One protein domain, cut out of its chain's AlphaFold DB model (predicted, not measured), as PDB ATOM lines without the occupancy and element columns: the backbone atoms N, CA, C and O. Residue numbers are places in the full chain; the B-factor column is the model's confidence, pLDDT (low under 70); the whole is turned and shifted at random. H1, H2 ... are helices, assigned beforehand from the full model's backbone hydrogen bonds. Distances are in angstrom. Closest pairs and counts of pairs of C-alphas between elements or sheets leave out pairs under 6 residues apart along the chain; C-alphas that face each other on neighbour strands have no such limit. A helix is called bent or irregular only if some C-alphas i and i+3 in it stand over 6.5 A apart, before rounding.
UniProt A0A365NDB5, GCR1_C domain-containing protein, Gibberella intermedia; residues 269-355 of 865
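Overview. This is residues 269 to 355 of the 865 residues of the protein "GCR1_C domain-containing protein" of Gibberella intermedia (UniProt A0A365NDB5). One long helix, H3, makes the length of the domain, and the three shorter helices lie to one side of it, in the order H2, H1, H4 along it. H1 crosses H3 steeply and packs on its residues 332 to 336, while after H3 the chain folds back and little H4 packs on residues 339 to 343. The printed part has 87 residues with four named helices, in the order H1, H2, H3, H4, and no named strand; its class is all helix. It is compact, with a radius of gyration of the C-alphas of 13.5 A, yet elongated, spanning 41 by 24 by 23 A.

Along the chain. H3 holds residues 319 to 346 and is 40.0 A long, from C-alpha 319 at (73.510, 116.587, 111.584) to C-alpha 346 at (97.955, 134.475, 85.402). H1 holds residues 286 to 294, 12.1 A, beginning at C-alpha 286 at (97.375, 120.469, 95.653). H2 holds residues 303 to 314, 10.2 A, and is irregular: C-alphas 309 and 312 are 9.5 A apart. H4 holds residues 350 to 353, 4.9 A.

Arrangement. H3 touches H1, opposite ways at a steep tilt of 69 degrees, only just short of about perpendicular; their closest C-alphas, of Val 336 and Trp 290, are 6.1 A apart. H3 touches H4, closest at the C-alphas of Val 339 and Ala 353, 5.8 A. H2 and H3 are close but not clearly touching, 7.5 A between the C-alphas of Ile 303 and Val 329. With residues 303 to 305 alone H2 touches H1, closest at the C-alphas of Ile 303 and Trp 293, 4.6 A. H2 and H4 are apart. In H1 every O i to N i+4 pair is within hydrogen-bond range, in H2 5 of 8 and in H3 23 of 24; H4 is too short for such a pair.

Size, cuts and confidence. The two C-alphas farthest apart, of Thr 318 and Gly 347, are 42.2 A apart. The printed part has no cut and no long link; residues 269 to 285 hold no named element. Mean pLDDT of the printed part is 77.4; residues 269 to 275, 342, 345 to 348 and 350 to 355 are under 70.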
ATOM      1  N   ALA A 269      79.790 108.394 103.309       66.56
ATOM      2  CA  ALA A 269      78.549 109.090 103.020       66.56
ATOM      3  C   ALA A 269      77.459 108.088 102.626       66.56
ATOM      4  O   ALA A 269      77.742 107.060 101.990       66.56
ATOM      5  N   SER A 270      76.205 108.482 102.838       59.62
ATOM      6  CA  SER A 270      75.095 108.030 101.993       59.62
ATOM      7  C   SER A 270      75.234 108.701 100.623       59.62
ATOM      8  O   SER A 270      74.569 109.691 100.337       59.62
ATOM      9  N   GLY A 271      76.203 108.212  99.840       58.94
ATOM     10  CA  GLY A 271      76.614 108.780  98.555       58.94
ATOM     11  C   GLY A 271      75.560 108.636  97.447       58.94
ATOM     12  O   GLY A 271      74.417 108.270  97.727       58.94
ATOM     13  N   PRO A 272      75.920 108.908  96.178       59.78
ATOM     14  CA  PRO A 272      74.977 108.797  95.066       59.78
ATOM     15  C   PRO A 272      74.350 107.390  95.002       59.78
ATOM     16  O   PRO A 272      75.030 106.402  95.316       59.78
ATOM     17  N   PRO A 273      73.075 107.270  94.584       54.50
ATOM     18  CA  PRO A 273      72.351 106.002  94.599       54.50
ATOM     19  C   PRO A 273      73.134 104.909  93.856       54.50
ATOM     20  O   PRO A 273      73.405 105.014  92.663       54.50
ATOM     21  N   GLY A 274      73.535 103.874  94.602       58.91
ATOM     22  CA  GLY A 274      74.332 102.745  94.112       58.91
ATOM     23  C   GLY A 274      75.780 102.665  94.623       58.91
ATOM     24  O   GLY A 274      76.332 101.566  94.612       58.91
ATOM     25  N   ARG A 275      76.413 103.749  95.113       66.56
ATOM     26  CA  ARG A 275      77.778 103.687  95.694       66.56
ATOM     27  C   ARG A 275      77.978 104.621  96.896       66.56
ATOM     28  O   ARG A 275      77.802 105.831  96.804       66.56
ATOM     29  N   LYS A 276      78.447 104.058  98.017       73.12
ATOM     30  CA  LYS A 276      78.861 104.824  99.208       73.12
ATOM     31  C   LYS A 276      80.148 105.601  98.909       73.12
ATOM     32  O   LYS A 276      81.171 104.982  98.632       73.12
ATOM     33  N   PHE A 277      80.112 106.929  99.015       81.25
ATOM     34  CA  PHE A 277      81.321 107.757  98.934       81.25
ATOM     35  C   PHE A 277      82.152 107.563 100.208       81.25
ATOM     36  O   PHE A 277      81.621 107.647 101.315       81.25
ATOM     37  N   LYS A 278      83.447 107.291 100.072       84.00
ATOM     38  CA  LYS A 278      84.358 107.041 101.194       84.00
ATOM     39  C   LYS A 278      85.101 108.328 101.546       84.00
ATOM     40  O   LYS A 278      85.738 108.915 100.679       84.00
ATOM     41  N   TYR A 279      85.057 108.776 102.798       82.38
ATOM     42  CA  TYR A 279      85.779 109.979 103.213       82.38
ATOM     43  C   TYR A 279      87.256 109.659 103.487       82.38
ATOM     44  O   TYR A 279      87.592 108.972 104.454       82.38
ATOM     45  N   HIS A 280      88.145 110.174 102.636       82.00
ATOM     46  CA  HIS A 280      89.599 110.071 102.772       82.00
ATOM     47  C   HIS A 280      90.187 111.303 103.481       82.00
ATOM     48  O   HIS A 280      89.689 112.424 103.348       82.00
ATOM     49  N   ARG A 281      91.282 111.121 104.233       79.81
ATOM     50  CA  ARG A 281      92.042 112.267 104.769       79.81
ATOM     51  C   ARG A 281      92.455 113.194 103.620       79.81
ATOM     52  O   ARG A 281      92.626 112.725 102.498       79.81
ATOM     53  N   MET A 282      92.596 114.486 103.919       78.25
ATOM     54  CA  MET A 282      93.052 115.484 102.948       78.25
ATOM     55  C   MET A 282      94.331 114.983 102.252       78.25
ATOM     56  O   MET A 282      95.259 114.572 102.960       78.25
ATOM     57  N   PRO A 283      94.387 114.956 100.907       74.19
ATOM     58  CA  PRO A 283      95.611 114.628 100.191       74.19
ATOM     59  C   PRO A 283      96.750 115.584 100.561       74.19
ATOM     60  O   PRO A 283      96.505 116.738 100.907       74.19
ATOM     61  N   LYS A 284      97.994 115.098 100.491       72.12
ATOM     62  CA  LYS A 284      99.179 115.875 100.896       72.12
ATOM     63  C   LYS A 284      99.577 116.991  99.923       72.12
ATOM     64  O   LYS A 284     100.363 117.836 100.324       72.12
ATOM     65  N   SER A 285      99.073 116.972  98.690       70.06
ATOM     66  CA  SER A 285      99.446 117.920  97.638       70.06
ATOM     67  C   SER A 285      98.241 118.515  96.920       70.06
ATOM     68  O   SER A 285      97.198 117.862  96.775       70.06
ATOM     69  N   VAL A 286      98.401 119.739  96.415       74.12
ATOM     70  CA  VAL A 286      97.375 120.469  95.653       74.12
ATOM     71  C   VAL A 286      96.943 119.678  94.414       74.12
ATOM     72  O   VAL A 286      95.746 119.564  94.147       74.12
ATOM     73  N   ALA A 287      97.888 119.037  93.716       74.44
ATOM     74  CA  ALA A 287      97.609 118.181  92.560       74.44
ATOM     75  C   ALA A 287      96.660 117.011  92.892       74.44
ATOM     76  O   ALA A 287      95.732 116.723  92.135       74.44
ATOM     77  N   LEU A 288      96.837 116.353  94.045       79.31
ATOM     78  CA  LEU A 288      95.968 115.247  94.465       79.31
ATOM     79  C   LEU A 288      94.597 115.734  94.962       79.31
ATOM     80  O   LEU A 288      93.597 115.037  94.773       79.31
ATOM     81  N   VAL A 289      94.519 116.933  95.554       82.00
ATOM     82  CA  VAL A 289      93.237 117.589  95.883       82.00
ATOM     83  C   VAL A 289      92.460 117.914  94.605       82.00
ATOM     84  O   VAL A 289      91.264 117.631  94.528       82.00
ATOM     85  N   TRP A 290      93.137 118.450  93.587       83.44
ATOM     86  CA  TRP A 290      92.552 118.711  92.273       83.44
ATOM     87  C   TRP A 290      92.077 117.426  91.592       83.44
ATOM     88  O   TRP A 290      90.956 117.378  91.088       83.44
ATOM     89  N   GLN A 291      92.879 116.356  91.636       85.31
ATOM     90  CA  GLN A 291      92.492 115.051  91.103       85.31
ATOM     91  C   GLN A 291      91.231 114.510  91.796       85.31
ATOM     92  O   GLN A 291      90.273 114.161  91.106       85.31
ATOM     93  N   GLU A 292      91.174 114.509  93.137       88.69
ATOM     94  CA  GLU A 292      89.975 114.111  93.894       88.69
ATOM     95  C   GLU A 292      88.748 114.967  93.517       88.69
ATOM     96  O   GLU A 292      87.634 114.447  93.412       88.69
ATOM     97  N   TRP A 293      88.946 116.263  93.260       89.19
ATOM     98  CA  TRP A 293      87.866 117.187  92.926       89.19
ATOM     99  C   TRP A 293      87.337 117.054  91.493       89.19
ATOM    100  O   TRP A 293      86.124 116.958  91.317       89.19
ATOM    101  N   LYS A 294      88.217 117.051  90.483       88.44
ATOM    102  CA  LYS A 294      87.862 117.061  89.050       88.44
ATOM    103  C   LYS A 294      87.624 115.667  88.472       88.44
ATOM    104  O   LYS A 294      86.682 115.478  87.707       88.44
ATOM    105  N   HIS A 295      88.437 114.684  88.859       85.00
ATOM    106  CA  HIS A 295      88.465 113.349  88.239       85.00
ATOM    107  C   HIS A 295      88.045 112.218  89.193       85.00
ATOM    108  O   HIS A 295      87.645 111.147  88.743       85.00
ATOM    109  N   GLY A 296      88.063 112.474  90.503       85.38
ATOM    110  CA  GLY A 296      87.841 111.472  91.541       85.38
ATOM    111  C   GLY A 296      89.135 110.775  91.956       85.38
ATOM    112  O   GLY A 296      90.176 110.882  91.310       85.38
ATOM    113  N   SER A 297      89.089 110.069  93.083       85.75
ATOM    114  CA  SER A 297      90.228 109.295  93.584       85.75
ATOM    115  C   SER A 297      89.757 108.112  94.430       85.75
ATOM    116  O   SER A 297      88.624 108.097  94.910       85.75
ATOM    117  N   ASN A 298      90.623 107.117  94.644       79.38
ATOM    118  CA  ASN A 298      90.382 106.006  95.579       79.38
ATOM    119  C   ASN A 298      89.069 105.211  95.342       79.38
ATOM    120  O   ASN A 298      88.538 104.595  96.264       79.38
ATOM    121  N   GLY A 299      88.532 105.219  94.114       78.88
ATOM    122  CA  GLY A 299      87.253 104.582  93.761       78.88
ATOM    123  C   GLY A 299      86.002 105.449  93.973       78.88
ATOM    124  O   GLY A 299      84.911 105.031  93.581       78.88
ATOM    125  N   ASN A 300      86.141 106.654  94.535       86.25
ATOM    126  CA  ASN A 300      85.091 107.670  94.533       86.25
ATOM    127  C   ASN A 300      84.991 108.352  93.151       86.25
ATOM    128  O   ASN A 300      86.024 108.569  92.511       86.25
ATOM    129  N   PRO A 301      83.785 108.770  92.716       85.62
ATOM    130  CA  PRO A 301      83.632 109.726  91.619       85.62
ATOM    131  C   PRO A 301      84.163 111.115  92.018       85.62
ATOM    132  O   PRO A 301      84.440 111.371  93.193       85.62
ATOM    133  N   SER A 302      84.292 112.017  91.044       89.88
ATOM    134  CA  SER A 302      84.778 113.378  91.280       89.88
ATOM    135  C   SER A 302      83.820 114.198  92.146       89.88
ATOM    136  O   SER A 302      82.599 114.121  91.990       89.88
ATOM    137  N   ILE A 303      84.371 114.990  93.072       88.50
ATOM    138  CA  ILE A 303      83.549 115.813  93.973       88.50
ATOM    139  C   ILE A 303      82.771 116.867  93.174       88.50
ATOM    140  O   ILE A 303      81.596 117.076  93.460       88.50
ATOM    141  N   GLN A 304      83.364 117.456  92.127       90.88
ATOM    142  CA  GLN A 304      82.661 118.385  91.238       90.88
ATOM    143  C   GLN A 304      81.402 117.754  90.629       90.88
ATOM    144  O   GLN A 304      80.325 118.321  90.767       90.88
ATOM    145  N   SER A 305      81.501 116.551  90.053       87.75
ATOM    146  CA  SER A 305      80.344 115.896  89.426       87.75
ATOM    147  C   SER A 305      79.244 115.540  90.438       87.75
ATOM    148  O   SER A 305      78.062 115.546  90.093       87.75
ATOM    149  N   LEU A 306      79.598 115.269  91.700       86.31
ATOM    150  CA  LEU A 306      78.613 115.065  92.768       86.31
ATOM    151  C   LEU A 306      77.900 116.362  93.169       86.31
ATOM    152  O   LEU A 306      76.686 116.349  93.372       86.31
ATOM    153  N   GLU A 307      78.634 117.469  93.267       89.12
ATOM    154  CA  GLU A 307      78.079 118.791  93.573       89.12
ATOM    155  C   GLU A 307      77.225 119.336  92.416       89.12
ATOM    156  O   GLU A 307      76.161 119.894  92.658       89.12
ATOM    157  N   GLU A 308      77.613 119.108  91.162       87.81
ATOM    158  CA  GLU A 308      76.815 119.483  89.988       87.81
ATOM    159  C   GLU A 308      75.541 118.636  89.874       87.81
ATOM    160  O   GLU A 308      74.450 119.169  89.684       87.81
ATOM    161  N   LYS A 309      75.652 117.308  90.022       84.38
ATOM    162  CA  LYS A 309      74.527 116.388  89.794       84.38
ATOM    163  C   LYS A 309      73.559 116.274  90.974       84.38
ATOM    164  O   LYS A 309      72.399 115.919  90.773       84.38
ATOM    165  N   TYR A 310      74.017 116.529  92.201       81.81
ATOM    166  CA  TYR A 310      73.211 116.343  93.413       81.81
ATOM    167  C   TYR A 310      73.287 117.517  94.405       81.81
ATOM    168  O   TYR A 310      72.637 117.452  95.452       81.81
ATOM    169  N   SER A 311      74.039 118.589  94.122       84.38
ATOM    170  CA  SER A 311      74.274 119.696  95.065       84.38
ATOM    171  C   SER A 311      74.743 119.163  96.428       84.38
ATOM    172  O   SER A 311      75.572 118.261  96.504       84.38
ATOM    173  N   THR A 312      74.180 119.642  97.534       82.31
ATOM    174  CA  THR A 312      74.456 119.112  98.877       82.31
ATOM    175  C   THR A 312      73.740 117.784  99.184       82.31
ATOM    176  O   THR A 312      74.027 117.162 100.208       82.31
ATOM    177  N   ARG A 313      72.836 117.299  98.316       77.62
ATOM    178  CA  ARG A 313      71.921 116.167  98.588       77.62
ATOM    179  C   ARG A 313      72.595 114.787  98.561       77.62
ATOM    180  O   ARG A 313      71.980 113.823  99.002       77.62
ATOM    181  N   TRP A 314      73.853 114.672  98.123       81.56
ATOM    182  CA  TRP A 314      74.662 113.445  98.282       81.56
ATOM    183  C   TRP A 314      75.411 113.378  99.628       81.56
ATOM    184  O   TRP A 314      76.017 112.360  99.958       81.56
ATOM    185  N   ARG A 315      75.386 114.453 100.428       82.62
ATOM    186  CA  ARG A 315      76.090 114.559 101.721       82.62
ATOM    187  C   ARG A 315      75.223 114.096 102.908       82.62
ATOM    188  O   ARG A 315      75.364 114.610 104.017       82.62
ATOM    189  N   MET A 316      74.268 113.195 102.668       70.56
ATOM    190  CA  MET A 316      73.163 112.897 103.591       70.56
ATOM    191  C   MET A 316      73.558 111.991 104.766       70.56
ATOM    192  O   MET A 316      74.353 111.059 104.626       70.56
ATOM    193  N   GLY A 317      72.951 112.271 105.922       73.75
ATOM    194  CA  GLY A 317      73.180 111.598 107.201       73.75
ATOM    195  C   GLY A 317      72.658 112.423 108.384       73.75
ATOM    196  O   GLY A 317      71.893 113.387 108.210       73.75
ATOM    197  N   THR A 318      73.108 112.076 109.590       76.00
ATOM    198  CA  THR A 318      72.894 112.861 110.819       76.00
ATOM    199  C   THR A 318      73.420 114.297 110.678       76.00
ATOM    200  O   THR A 318      74.192 114.617 109.770       76.00
ATOM    201  N   LEU A 319      73.031 115.195 111.590       76.06
ATOM    202  CA  LEU A 319      73.510 116.587 111.584       76.06
ATOM    203  C   LEU A 319      75.046 116.660 111.704       76.06
ATOM    204  O   LEU A 319      75.690 117.445 111.003       76.06
ATOM    205  N   GLN A 320      75.648 115.792 112.524       72.44
ATOM    206  CA  GLN A 320      77.102 115.709 112.691       72.44
ATOM    207  C   GLN A 320      77.805 115.220 111.413       72.44
ATOM    208  O   GLN A 320      78.843 115.769 111.036       72.44
ATOM    209  N   GLU A 321      77.232 114.240 110.708       76.44
ATOM    210  CA  GLU A 321      77.754 113.756 109.424       76.44
ATOM    211  C   GLU A 321      77.613 114.805 108.319       76.44
ATOM    212  O   GLU A 321      78.590 115.070 107.624       76.44
ATOM    213  N   ARG A 322      76.464 115.490 108.213       78.50
ATOM    214  CA  ARG A 322      76.269 116.609 107.269       78.50
ATOM    215  C   ARG A 322      77.255 117.756 107.510       78.50
ATOM    216  O   ARG A 322      77.788 118.315 106.545       78.50
ATOM    217  N   LYS A 323      77.559 118.077 108.776       79.88
ATOM    218  CA  LYS A 323      78.587 119.067 109.155       79.88
ATOM    219  C   LYS A 323      79.996 118.599 108.771       79.88
ATOM    220  O   LYS A 323      80.757 119.373 108.193       79.88
ATOM    221  N   TYR A 324      80.333 117.332 109.027       80.88
ATOM    222  CA  TYR A 324      81.617 116.737 108.636       80.88
ATOM    223  C   TYR A 324      81.801 116.706 107.109       80.88
ATOM    224  O   TYR A 324      82.819 117.173 106.603       80.88
ATOM    225  N   ALA A 325      80.795 116.232 106.373       82.44
ATOM    226  CA  ALA A 325      80.772 116.165 104.915       82.44
ATOM    227  C   ALA A 325      80.897 117.548 104.262       82.44
ATOM    228  O   ALA A 325      81.628 117.723 103.290       82.44
ATOM    229  N   SER A 326      80.222 118.556 104.815       82.12
ATOM    230  CA  SER A 326      80.288 119.917 104.275       82.12
ATOM    231  C   SER A 326      81.630 120.595 104.551       82.12
ATOM    232  O   SER A 326      82.114 121.334 103.698       82.12
ATOM    233  N   ASN A 327      82.286 120.283 105.675       83.56
ATOM    234  CA  ASN A 327      83.669 120.696 105.924       83.56
ATOM    235  C   ASN A 327      84.651 119.985 104.965       83.56
ATOM    236  O   ASN A 327      85.489 120.629 104.339       83.56
ATOM    237  N   TYR A 328      84.490 118.668 104.775       86.94
ATOM    238  CA  TYR A 328      85.298 117.841 103.864       86.94
ATOM    239  C   TYR A 328      85.345 118.398 102.436       86.94
ATOM    240  O   TYR A 328      86.420 118.461 101.832       86.94
ATOM    241  N   VAL A 329      84.177 118.781 101.906       87.88
ATOM    242  CA  VAL A 329      84.027 119.373 100.571       87.88
ATOM    243  C   VAL A 329      84.497 120.829 100.579       87.88
ATOM    244  O   VAL A 329      85.304 121.206  99.736       87.88
ATOM    245  N   GLY A 330      84.073 121.636 101.558       84.50
ATOM    246  CA  GLY A 330      84.396 123.064 101.626       84.50
ATOM    247  C   GLY A 330      85.896 123.369 101.705       84.50
ATOM    248  O   GLY A 330      86.359 124.298 101.046       84.50
ATOM    249  N   VAL A 331      86.679 122.572 102.443       80.75
ATOM    250  CA  VAL A 331      88.147 122.720 102.507       80.75
ATOM    251  C   VAL A 331      88.793 122.454 101.143       80.75
ATOM    252  O   VAL A 331      89.626 123.237 100.697       80.75
ATOM    253  N   ARG A 332      88.367 121.402 100.435       88.19
ATOM    254  CA  ARG A 332      88.879 121.077  99.093       88.19
ATOM    255  C   ARG A 332      88.464 122.121  98.055       88.19
ATOM    256  O   ARG A 332      89.290 122.541  97.253       88.19
ATOM    257  N   GLN A 333      87.228 122.614  98.134       87.50
ATOM    258  CA  GLN A 333      86.714 123.663  97.252       87.50
ATOM    259  C   GLN A 333      87.451 125.003  97.417       87.50
ATOM    260  O   GLN A 333      87.486 125.788  96.474       87.50
ATOM    261  N   LYS A 334      88.026 125.296  98.595       83.75
ATOM    262  CA  LYS A 334      88.891 126.474  98.787       83.75
ATOM    263  C   LYS A 334      90.204 126.338  98.015       83.75
ATOM    264  O   LYS A 334      90.572 127.261  97.298       83.75
ATOM    265  N   VAL A 335      90.869 125.184  98.126       79.25
ATOM    266  CA  VAL A 335      92.117 124.893  97.395       79.25
ATOM    267  C   VAL A 335      91.877 124.958  95.887       79.25
ATOM    268  O   VAL A 335      92.584 125.670  95.182       79.25
ATOM    269  N   VAL A 336      90.835 124.279  95.400       85.81
ATOM    270  CA  VAL A 336      90.503 124.231  93.969       85.81
ATOM    271  C   VAL A 336      90.155 125.612  93.417       85.81
ATOM    272  O   VAL A 336      90.729 125.992  92.401       85.81
ATOM    273  N   ARG A 337      89.333 126.407  94.119       83.88
ATOM    274  CA  ARG A 337      89.035 127.779  93.681       83.88
ATOM    275  C   ARG A 337      90.263 128.678  93.635       83.88
ATOM    276  O   ARG A 337      90.327 129.524  92.756       83.88
ATOM    277  N   LYS A 338      91.254 128.498  94.520       77.12
ATOM    278  CA  LYS A 338      92.494 129.289  94.443       77.12
ATOM    279  C   LYS A 338      93.374 128.885  93.256       77.12
ATOM    280  O   LYS A 338      94.025 129.743  92.671       77.12
ATOM    281  N   VAL A 339      93.354 127.609  92.867       76.88
ATOM    282  CA  VAL A 339      94.001 127.133  91.633       76.88
ATOM    283  C   VAL A 339      93.282 127.682  90.396       76.88
ATOM    284  O   VAL A 339      93.949 128.190  89.502       76.88
ATOM    285  N   GLU A 340      91.945 127.655  90.363       84.94
ATOM    286  CA  GLU A 340      91.132 128.242  89.281       84.94
ATOM    287  C   GLU A 340      91.398 129.751  89.141       84.94
ATOM    288  O   GLU A 340      91.766 130.209  88.061       84.94
ATOM    289  N   GLU A 341      91.365 130.495  90.249       79.56
ATOM    290  CA  GLU A 341      91.712 131.922  90.307       79.56
ATOM    291  C   GLU A 341      93.141 132.197  89.791       79.56
ATOM    292  O   GLU A 341      93.368 133.160  89.060       79.56
ATOM    293  N   MET A 342      94.120 131.345  90.124       66.75
ATOM    294  CA  MET A 342      95.493 131.466  89.616       66.75
ATOM    295  C   MET A 342      95.611 131.160  88.117       66.75
ATOM    296  O   MET A 342      96.424 131.791  87.438       66.75
ATOM    297  N   CYS A 343      94.821 130.224  87.590       76.62
ATOM    298  CA  CYS A 343      94.733 129.970  86.153       76.62
ATOM    299  C   CYS A 343      94.144 131.178  85.412       76.62
ATOM    300  O   CYS A 343      94.719 131.617  84.418       76.62
ATOM    301  N   GLU A 344      93.056 131.751  85.929       77.88
ATOM    302  CA  GLU A 344      92.368 132.914  85.353       77.88
ATOM    303  C   GLU A 344      93.229 134.187  85.396       77.88
ATOM    304  O   GLU A 344      93.430 134.831  84.369       77.88
ATOM    305  N   GLN A 345      93.793 134.537  86.557       68.38
ATOM    306  CA  GLN A 345      94.567 135.776  86.737       68.38
ATOM    307  C   GLN A 345      95.932 135.768  86.036       68.38
ATOM    308  O   GLN A 345      96.454 136.834  85.717       68.38
ATOM    309  N   LYS A 346      96.555 134.593  85.861       62.28
ATOM    310  CA  LYS A 346      97.955 134.475  85.402       62.28
ATOM    311  C   LYS A 346      98.124 133.686  84.100       62.28
ATOM    312  O   LYS A 346      99.256 133.452  83.687       62.28
ATOM    313  N   GLY A 347      97.034 133.239  83.471       69.56
ATOM    314  CA  GLY A 347      97.074 132.427  82.246       69.56
ATOM    315  C   GLY A 347      97.775 131.071  82.417       69.56
ATOM    316  O   GLY A 347      98.279 130.501  81.449       69.56
ATOM    317  N   LEU A 348      97.870 130.565  83.650       65.38
ATOM    318  CA  LEU A 348      98.575 129.324  83.966       65.38
ATOM    319  C   LEU A 348      97.701 128.104  83.658       65.38
ATOM    320  O   LEU A 348      96.511 128.092  83.962       65.38
ATOM    321  N   THR A 349      98.297 127.028  83.137       71.81
ATOM    322  CA  THR A 349      97.618 125.725  83.130       71.81
ATOM    323  C   THR A 349      97.462 125.218  84.571       71.81
ATOM    324  O   THR A 349      98.336 125.498  85.399       71.81
ATOM    325  N   PRO A 350      96.405 124.445  84.902       66.12
ATOM    326  CA  PRO A 350      96.222 123.901  86.250       66.12
ATOM    327  C   PRO A 350      97.456 123.145  86.751       66.12
ATOM    328  O   PRO A 350      97.894 123.352  87.874       66.12
ATOM    329  N   GLU A 351      98.101 122.383  85.867       62.38
ATOM    330  CA  GLU A 351      99.359 121.669  86.115       62.38
ATOM    331  C   GLU A 351     100.480 122.572  86.647       62.38
ATOM    332  O   GLU A 351     101.201 122.169  87.553       62.38
ATOM    333  N   LYS A 352     100.603 123.806  86.137       55.47
ATOM    334  CA  LYS A 352     101.563 124.807  86.635       55.47
ATOM    335  C   LYS A 352     101.096 125.460  87.938       55.47
ATOM    336  O   LYS A 352     101.928 125.829  88.757       55.47
ATOM    337  N   ALA A 353      99.786 125.587  88.142       57.66
ATOM    338  CA  ALA A 353      99.196 126.155  89.351       57.66
ATOM    339  C   ALA A 353      99.129 125.166  90.540       57.66
ATOM    340  O   ALA A 353      98.975 125.606  91.677       57.66
ATOM    341  N   PHE A 354      99.293 123.852  90.320       52.72
ATOM    342  CA  PHE A 354      99.423 122.869  91.408       52.72
ATOM    343  C   PHE A 354     100.763 122.966  92.150       52.72
ATOM    344  O   PHE A 354     100.833 122.572  93.311       52.72
ATOM    345  N   TYR A 355     101.820 123.461  91.497       49.06
ATOM    346  CA  TYR A 355     103.146 123.604  92.101       49.06
ATOM    347  C   TYR A 355     103.179 124.800  93.054       49.06
ATOM    348  O   TYR A 355     103.660 125.887  92.731       49.06
TER     349      TYR A 355